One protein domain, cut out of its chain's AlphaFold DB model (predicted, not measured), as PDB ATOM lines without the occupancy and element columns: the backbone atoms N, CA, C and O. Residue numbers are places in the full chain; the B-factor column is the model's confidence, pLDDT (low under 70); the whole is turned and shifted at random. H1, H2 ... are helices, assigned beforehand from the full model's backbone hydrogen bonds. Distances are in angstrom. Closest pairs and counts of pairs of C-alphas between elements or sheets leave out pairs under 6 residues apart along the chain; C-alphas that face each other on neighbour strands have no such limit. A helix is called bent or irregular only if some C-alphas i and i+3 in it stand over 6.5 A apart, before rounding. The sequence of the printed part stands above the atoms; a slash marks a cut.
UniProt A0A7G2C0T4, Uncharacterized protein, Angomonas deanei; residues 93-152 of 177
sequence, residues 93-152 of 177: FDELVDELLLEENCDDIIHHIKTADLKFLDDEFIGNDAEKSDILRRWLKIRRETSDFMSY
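What this domain is: This is residues 93 to 152 of the 177 residues of an uncharacterized protein of Angomonas deanei (UniProt A0A7G2C0T4). Short helices are strung one after another along an extended chain, with no core: no two of them touch. H1, H2 and H3 go round three sides of an open hook, and H4 and H5 make a long arm leading away from it. The printed part has 60 residues with five named helices, H1 to H5 in chain order, and no named strand, class all helix. It is extended, with a radius of gyration of the C-alphas of 20.3 A and spans of 64 by 24 by 11 A.

Where its parts are: H1, residues 93 to 101, begins at C-alpha 93 (320.241, 359.066, 358.277). H2 is residues 106 to 112. H3, residues 115 to 125, is 16.0 A long and neither bent nor irregular, but only just: C-alphas 116 and 119 are 6.3 A apart. H4, residues 129 to 140, is 16.4 A long. H5, residues 147 to 150, ends at C-alpha 150 (307.753, 378.475, 397.223).

How they stand to each other: H1 and H2 are close but not clearly touching, about perpendicular at 89 degrees; their closest C-alphas, of Leu 100 and Cys 106, are 6.7 A apart. H2 and H3, H3 and H4, and H4 and H5 are apart. Every O i to N i+4 pair is within hydrogen-bond range in H1, H2 and H4, and 5 of 7 in H3; H5 is too short for such a pair.

The domain as a whole: The C-alphas farthest apart, of Glu 104 and Tyr 152, are 64.4 A apart. The printed part has no cut and no long link. Residues 133 to 152 stand free. The pLDDT is under 70 at residues 93, 96 to 97 and 100 to 109.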
ATOM      1  N   PHE A  93     318.799 358.909 358.037       64.31
ATOM      2  CA  PHE A  93     320.241 359.066 358.277       64.31
ATOM      3  C   PHE A  93     321.064 357.991 357.549       64.31
ATOM      4  O   PHE A  93     322.085 358.310 356.949       64.31
ATOM      5  N   ASP A  94     320.572 356.752 357.541       71.44
ATOM      6  CA  ASP A  94     321.236 355.622 356.885       71.44
ATOM      7  C   ASP A  94     321.293 355.796 355.355       71.44
ATOM      8  O   ASP A  94     322.329 355.556 354.744       71.44
ATOM      9  N   GLU A  95     320.225 356.307 354.735       74.00
ATOM     10  CA  GLU A  95     320.184 356.587 353.290       74.00
ATOM     11  C   GLU A  95     321.100 357.760 352.891       74.00
ATOM     12  O   GLU A  95     321.733 357.711 351.838       74.00
ATOM     13  N   LEU A  96     321.219 358.791 353.740       69.81
ATOM     14  CA  LEU A  96     322.142 359.914 353.523       69.81
ATOM     15  C   LEU A  96     323.606 359.448 353.575       69.81
ATOM     16  O   LEU A  96     324.437 359.897 352.785       69.81
ATOM     17  N   VAL A  97     323.923 358.556 354.517       69.50
ATOM     18  CA  VAL A  97     325.259 357.963 354.647       69.50
ATOM     19  C   VAL A  97     325.585 357.113 353.421       69.50
ATOM     20  O   VAL A  97     326.680 357.245 352.877       69.50
ATOM     21  N   ASP A  98     324.639 356.308 352.938       73.62
ATOM     22  CA  ASP A  98     324.827 355.500 351.731       73.62
ATOM     23  C   ASP A  98     325.046 356.364 350.473       73.62
ATOM     24  O   ASP A  98     325.884 356.027 349.638       73.62
ATOM     25  N   GLU A  99     324.351 357.501 350.342       71.75
ATOM     26  CA  GLU A  99     324.547 358.446 349.232       71.75
ATOM     27  C   GLU A  99     325.913 359.155 349.297       71.75
ATOM     28  O   GLU A  99     326.603 359.258 348.283       71.75
ATOM     29  N   LEU A 100     326.352 359.571 350.489       67.06
ATOM     30  CA  LEU A 100     327.673 360.179 350.707       67.06
ATOM     31  C   LEU A 100     328.822 359.203 350.422       67.06
ATOM     32  O   LEU A 100     329.831 359.589 349.836       67.06
ATOM     33  N   LEU A 101     328.667 357.929 350.788       67.94
ATOM     34  CA  LEU A 101     329.665 356.886 350.531       67.94
ATOM     35  C   LEU A 101     329.799 356.525 349.040       67.94
ATOM     36  O   LEU A 101     330.783 355.891 348.657       67.94
ATOM     37  N   LEU A 102     328.838 356.922 348.197       69.88
ATOM     38  CA  LEU A 102     328.892 356.755 346.742       69.88
ATOM     39  C   LEU A 102     329.648 357.892 346.028       69.88
ATOM     40  O   LEU A 102     329.947 357.759 344.838       69.88
ATOM     41  N   GLU A 103     329.982 358.993 346.714       67.31
ATOM     42  CA  GLU A 103     330.773 360.083 346.136       67.31
ATOM     43  C   GLU A 103     332.281 359.761 346.128       67.31
ATOM     44  O   GLU A 103     332.886 359.487 347.165       67.31
ATOM     45  N   GLU A 104     332.928 359.884 344.959       61.09
ATOM     46  CA  GLU A 104     334.358 359.563 344.735       61.09
ATOM     47  C   GLU A 104     335.351 360.328 345.640       61.09
ATOM     48  O   GLU A 104     336.508 359.931 345.741       61.09
ATOM     49  N   ASN A 105     334.922 361.399 346.318       61.66
ATOM     50  CA  ASN A 105     335.774 362.242 347.169       61.66
ATOM     51  C   ASN A 105     335.546 362.038 348.680       61.66
ATOM     52  O   ASN A 105     336.138 362.758 349.489       61.66
ATOM     53  N   CYS A 106     334.680 361.104 349.086       63.50
ATOM     54  CA  CYS A 106     334.285 360.970 350.489       63.50
ATOM     55  C   CYS A 106     335.459 360.537 351.390       63.50
ATOM     56  O   CYS A 106     335.619 361.061 352.495       63.50
ATOM     57  N   ASP A 107     336.339 359.663 350.893       65.19
ATOM     58  CA  ASP A 107     337.535 359.215 351.622       65.19
ATOM     59  C   ASP A 107     338.514 360.364 351.898       65.19
ATOM     60  O   ASP A 107     339.031 360.484 353.015       65.19
ATOM     61  N   ASP A 108     338.714 361.252 350.919       68.12
ATOM     62  CA  ASP A 108     339.557 362.436 351.070       68.12
ATOM     63  C   ASP A 108     338.961 363.391 352.109       68.12
ATOM     64  O   ASP A 108     339.674 363.863 352.992       68.12
ATOM     65  N   ILE A 109     337.650 363.642 352.074       68.81
ATOM     66  CA  ILE A 109     336.981 364.529 353.037       68.81
ATOM     67  C   ILE A 109     337.099 363.971 354.460       68.81
ATOM     68  O   ILE A 109     337.491 364.702 355.372       68.81
ATOM     69  N   ILE A 110     336.846 362.672 354.649       70.00
ATOM     70  CA  ILE A 110     336.942 362.001 355.953       70.00
ATOM     71  C   ILE A 110     338.376 362.058 356.503       70.00
ATOM     72  O   ILE A 110     338.566 362.294 357.696       70.00
ATOM     73  N   HIS A 111     339.398 361.929 355.648       73.12
ATOM     74  CA  HIS A 111     340.807 362.004 356.062       73.12
ATOM     75  C   HIS A 111     341.264 363.415 356.467       73.12
ATOM     76  O   HIS A 111     342.261 363.556 357.179       73.12
ATOM     77  N   HIS A 112     340.547 364.464 356.050       78.25
ATOM     78  CA  HIS A 112     340.849 365.850 356.419       78.25
ATOM     79  C   HIS A 112     340.119 366.317 357.688       78.25
ATOM     80  O   HIS A 112     340.460 367.378 358.229       78.25
ATOM     81  N   ILE A 113     339.156 365.542 358.201       78.62
ATOM     82  CA  ILE A 113     338.476 365.855 359.461       78.62
ATOM     83  C   ILE A 113     339.420 365.554 360.627       78.62
ATOM     84  O   ILE A 113     339.944 364.450 360.787       78.62
ATOM     85  N   LYS A 114     339.642 366.550 361.487       84.81
ATOM     86  CA  LYS A 114     340.460 366.352 362.684       84.81
ATOM     87  C   LYS A 114     339.701 365.484 363.677       84.81
ATOM     88  O   LYS A 114     338.516 365.674 363.920       84.81
ATOM     89  N   THR A 115     340.422 364.612 364.370       82.56
ATOM     90  CA  THR A 115     339.847 363.736 365.404       82.56
ATOM     91  C   THR A 115     339.191 364.491 366.565       82.56
ATOM     92  O   THR A 115     338.321 363.944 367.239       82.56
ATOM     93  N   ALA A 116     339.579 365.748 366.801       84.94
ATOM     94  CA  ALA A 116     338.925 366.626 367.769       84.94
ATOM     95  C   ALA A 116     337.514 367.052 367.329       84.94
ATOM     96  O   ALA A 116     336.657 367.255 368.188       84.94
ATOM     97  N   ASP A 117     337.280 367.146 366.018       83.81
ATOM     98  CA  ASP A 117     336.028 367.626 365.431       83.81
ATOM     99  C   ASP A 117     334.970 366.514 365.349       83.81
ATOM    100  O   ASP A 117     333.776 366.791 365.445       83.81
ATOM    101  N   LEU A 118     335.401 365.246 365.292       82.25
ATOM    102  CA  LEU A 118     334.518 364.070 365.260       82.25
ATOM    103  C   LEU A 118     333.526 364.035 366.429       82.25
ATOM    104  O   LEU A 118     332.363 363.713 366.235       82.25
ATOM    105  N   LYS A 119     333.953 364.443 367.631       83.00
ATOM    106  CA  LYS A 119     333.069 364.471 368.806       83.00
ATOM    107  C   LYS A 119     331.912 365.456 368.659       83.00
ATOM    108  O   LYS A 119     330.841 365.203 369.190       83.00
ATOM    109  N   PHE A 120     332.132 366.580 367.977       82.50
ATOM    110  CA  PHE A 120     331.073 367.562 367.754       82.50
ATOM    111  C   PHE A 120     330.067 367.065 366.718       82.50
ATOM    112  O   PHE A 120     328.878 367.299 366.894       82.50
ATOM    113  N   LEU A 121     330.538 366.346 365.692       80.31
ATOM    114  CA  LEU A 121     329.678 365.706 364.696       80.31
ATOM    115  C   LEU A 121     328.848 364.583 365.335       80.31
ATOM    116  O   LEU A 121     327.630 364.568 365.184       80.31
ATOM    117  N   ASP A 122     329.473 363.713 366.133       81.12
ATOM    118  CA  ASP A 122     328.762 362.678 366.895       81.12
ATOM    119  C   ASP A 122     327.687 363.298 367.810       81.12
ATOM    120  O   ASP A 122     326.542 362.843 367.837       81.12
ATOM    121  N   ASP A 123     328.020 364.385 368.516       82.56
ATOM    122  CA  ASP A 123     327.082 365.109 369.381       82.56
ATOM    123  C   ASP A 123     325.968 365.848 368.613       82.56
ATOM    124  O   ASP A 123     324.939 366.164 369.221       82.56
ATOM    125  N   GLU A 124     326.160 366.188 367.336       81.81
ATOM    126  CA  GLU A 124     325.167 366.863 366.486       81.81
ATOM    127  C   GLU A 124     324.184 365.868 365.861       81.81
ATOM    128  O   GLU A 124     322.978 366.105 365.898       81.81
ATOM    129  N   PHE A 125     324.682 364.741 365.343       78.56
ATOM    130  CA  PHE A 125     323.857 363.746 364.649       78.56
ATOM    131  C   PHE A 125     323.261 362.680 365.580       78.56
ATOM    132  O   PHE A 125     322.149 362.213 365.340       78.56
ATOM    133  N   ILE A 126     323.981 362.287 366.638       78.75
ATOM    134  CA  ILE A 126     323.624 361.154 367.518       78.75
ATOM    135  C   ILE A 126     323.393 361.616 368.973       78.75
ATOM    136  O   ILE A 126     322.873 360.869 369.804       78.75
ATOM    137  N   GLY A 127     323.768 362.854 369.307       74.19
ATOM    138  CA  GLY A 127     323.789 363.352 370.682       74.19
ATOM    139  C   GLY A 127     322.438 363.350 371.412       74.19
ATOM    140  O   GLY A 127     321.363 363.492 370.836       74.19
ATOM    141  N   ASN A 128     322.503 363.242 372.744       78.00
ATOM    142  CA  ASN A 128     321.331 363.255 373.620       78.00
ATOM    143  C   ASN A 128     320.939 364.688 374.031       78.00
ATOM    144  O   ASN A 128     321.513 365.274 374.958       78.00
ATOM    145  N   ASP A 129     319.907 365.239 373.395       80.00
ATOM    146  CA  ASP A 129     319.384 366.577 373.706       80.00
ATOM    147  C   ASP A 129     318.913 366.738 375.161       80.00
ATOM    148  O   ASP A 129     318.963 367.842 375.720       80.00
ATOM    149  N   ALA A 130     318.493 365.651 375.817       82.44
ATOM    150  CA  ALA A 130     318.025 365.707 377.197       82.44
ATOM    151  C   ALA A 130     319.145 366.135 378.161       82.44
ATOM    152  O   ALA A 130     318.932 367.018 378.997       82.44
ATOM    153  N   GLU A 131     320.353 365.592 378.002       82.94
ATOM    154  CA  GLU A 131     321.507 365.912 378.853       82.94
ATOM    155  C   GLU A 131     321.953 367.367 378.688       82.94
ATOM    156  O   GLU A 131     322.152 368.081 379.678       82.94
ATOM    157  N   LYS A 132     322.027 367.845 377.439       82.19
ATOM    158  CA  LYS A 132     322.334 369.250 377.126       82.19
ATOM    159  C   LYS A 132     321.306 370.182 377.770       82.19
ATOM    160  O   LYS A 132     321.666 371.192 378.384       82.19
ATOM    161  N   SER A 133     320.025 369.816 377.702       86.31
ATOM    162  CA  SER A 133     318.948 370.596 378.313       86.31
ATOM    163  C   SER A 133     319.075 370.675 379.840       86.31
ATOM    164  O   SER A 133     318.892 371.747 380.421       86.31
ATOM    165  N   ASP A 134     319.461 369.587 380.507       86.69
ATOM    166  CA  ASP A 134     319.619 369.558 381.961       86.69
ATOM    167  C   ASP A 134     320.835 370.363 382.432       86.69
ATOM    168  O   ASP A 134     320.772 371.045 383.466       86.69
ATOM    169  N   ILE A 135     321.914 370.372 381.646       87.94
ATOM    170  CA  ILE A 135     323.042 371.282 381.862       87.94
ATOM    171  C   ILE A 135     322.545 372.728 381.781       87.94
ATOM    172  O   ILE A 135     322.729 373.488 382.733       87.94
ATOM    173  N   LEU A 136     321.829 373.110 380.720       89.12
ATOM    174  CA  LEU A 136     321.298 374.471 380.581       89.12
ATOM    175  C   LEU A 136     320.385 374.865 381.748       89.12
ATOM    176  O   LEU A 136     320.511 375.964 382.292       89.12
ATOM    177  N   ARG A 137     319.515 373.961 382.209       88.31
ATOM    178  CA  ARG A 137     318.661 374.190 383.388       88.31
ATOM    179  C   ARG A 137     319.477 374.475 384.647       88.31
ATOM    180  O   ARG A 137     319.106 375.355 385.430       88.31
ATOM    181  N   ARG A 138     320.593 373.764 384.834       87.94
ATOM    182  CA  ARG A 138     321.518 373.967 385.960       87.94
ATOM    183  C   ARG A 138     322.199 375.332 385.894       87.94
ATOM    184  O   ARG A 138     322.309 375.998 386.922       87.94
ATOM    185  N   TRP A 139     322.614 375.762 384.704       88.94
ATOM    186  CA  TRP A 139     323.244 377.067 384.486       88.94
ATOM    187  C   TRP A 139     322.257 378.221 384.680       88.94
ATOM    188  O   TRP A 139     322.550 379.174 385.403       88.94
ATOM    189  N   LEU A 140     321.055 378.103 384.112       89.69
ATOM    190  CA  LEU A 140     320.002 379.115 384.213       89.69
ATOM    191  C   LEU A 140     319.417 379.232 385.625       89.69
ATOM    192  O   LEU A 140     318.861 380.276 385.964       89.69
ATOM    193  N   LYS A 141     319.544 378.185 386.454       88.31
ATOM    194  CA  LYS A 141     318.964 378.108 387.806       88.31
ATOM    195  C   LYS A 141     317.481 378.486 387.776       88.31
ATOM    196  O   LYS A 141     317.067 379.523 388.296       88.31
ATOM    197  N   ILE A 142     316.669 377.653 387.129       86.62
ATOM    198  CA  ILE A 142     315.226 377.891 386.974       86.62
ATOM    199  C   ILE A 142     314.583 378.239 388.324       86.62
ATOM    200  O   ILE A 142     314.835 377.585 389.333       86.62
ATOM    201  N   ARG A 143     313.736 379.280 388.339       86.12
ATOM    202  CA  ARG A 143     313.063 379.794 389.550       86.12
ATOM    203  C   ARG A 143     314.028 380.222 390.666       86.12
ATOM    204  O   ARG A 143     313.633 380.239 391.830       86.12
ATOM    205  N   ARG A 144     315.265 380.633 390.345       87.06
ATOM    206  CA  ARG A 144     316.259 381.121 391.325       87.06
ATOM    207  C   ARG A 144     315.694 382.127 392.327       87.06
ATOM    208  O   ARG A 144     316.127 382.159 393.466       87.06
ATOM    209  N   GLU A 145     314.767 382.976 391.900       84.81
ATOM    210  CA  GLU A 145     314.267 384.075 392.731       84.81
ATOM    211  C   GLU A 145     313.008 383.737 393.524       84.81
ATOM    212  O   GLU A 145     312.751 384.349 394.553       84.81
ATOM    213  N   THR A 146     312.224 382.776 393.041       86.44
ATOM    214  CA  THR A 146     310.915 382.428 393.605       86.44
ATOM    215  C   THR A 146     310.954 381.138 394.415       86.44
ATOM    216  O   THR A 146     310.169 380.978 395.348       86.44
ATOM    217  N   SER A 147     311.880 380.230 394.100       86.81
ATOM    218  CA  SER A 147     312.019 378.921 394.752       86.81
ATOM    219  C   SER A 147     312.218 379.019 396.263       86.81
ATOM    220  O   SER A 147     311.622 378.225 396.991       86.81
ATOM    221  N   ASP A 148     312.959 380.018 396.745       85.88
ATOM    222  CA  ASP A 148     313.192 380.228 398.177       85.88
ATOM    223  C   ASP A 148     311.896 380.457 398.966       85.88
ATOM    224  O   ASP A 148     311.808 380.029 400.114       85.88
ATOM    225  N   PHE A 149     310.875 381.061 398.354       87.88
ATOM    226  CA  PHE A 149     309.589 381.370 398.995       87.88
ATOM    227  C   PHE A 149     308.485 380.349 398.683       87.88
ATOM    228  O   PHE A 149     307.443 380.343 399.337       87.88
ATOM    229  N   MET A 150     308.697 379.510 397.664       90.00
ATOM    230  CA  MET A 150     307.753 378.475 397.223       90.00
ATOM    231  C   MET A 150     308.081 377.089 397.782       90.00
ATOM    232  O   MET A 150     307.219 376.215 397.798       90.00
ATOM    233  N   SER A 151     309.321 376.872 398.213       90.00
ATOM    234  CA  SER A 151     309.741 375.603 398.802       90.00
ATOM    235  C   SER A 151     309.106 375.414 400.178       90.00
ATOM    236  O   SER A 151     309.027 376.347 400.979       90.00
ATOM    237  N   TYR A 152     308.666 374.192 400.475       87.50
ATOM    238  CA  TYR A 152     308.071 373.880 401.770       87.50
ATOM    239  C   TYR A 152     309.112 374.033 402.886       87.50
ATOM    240  O   TYR A 152     310.186 373.438 402.823       87.50
TER     241      TYR A 152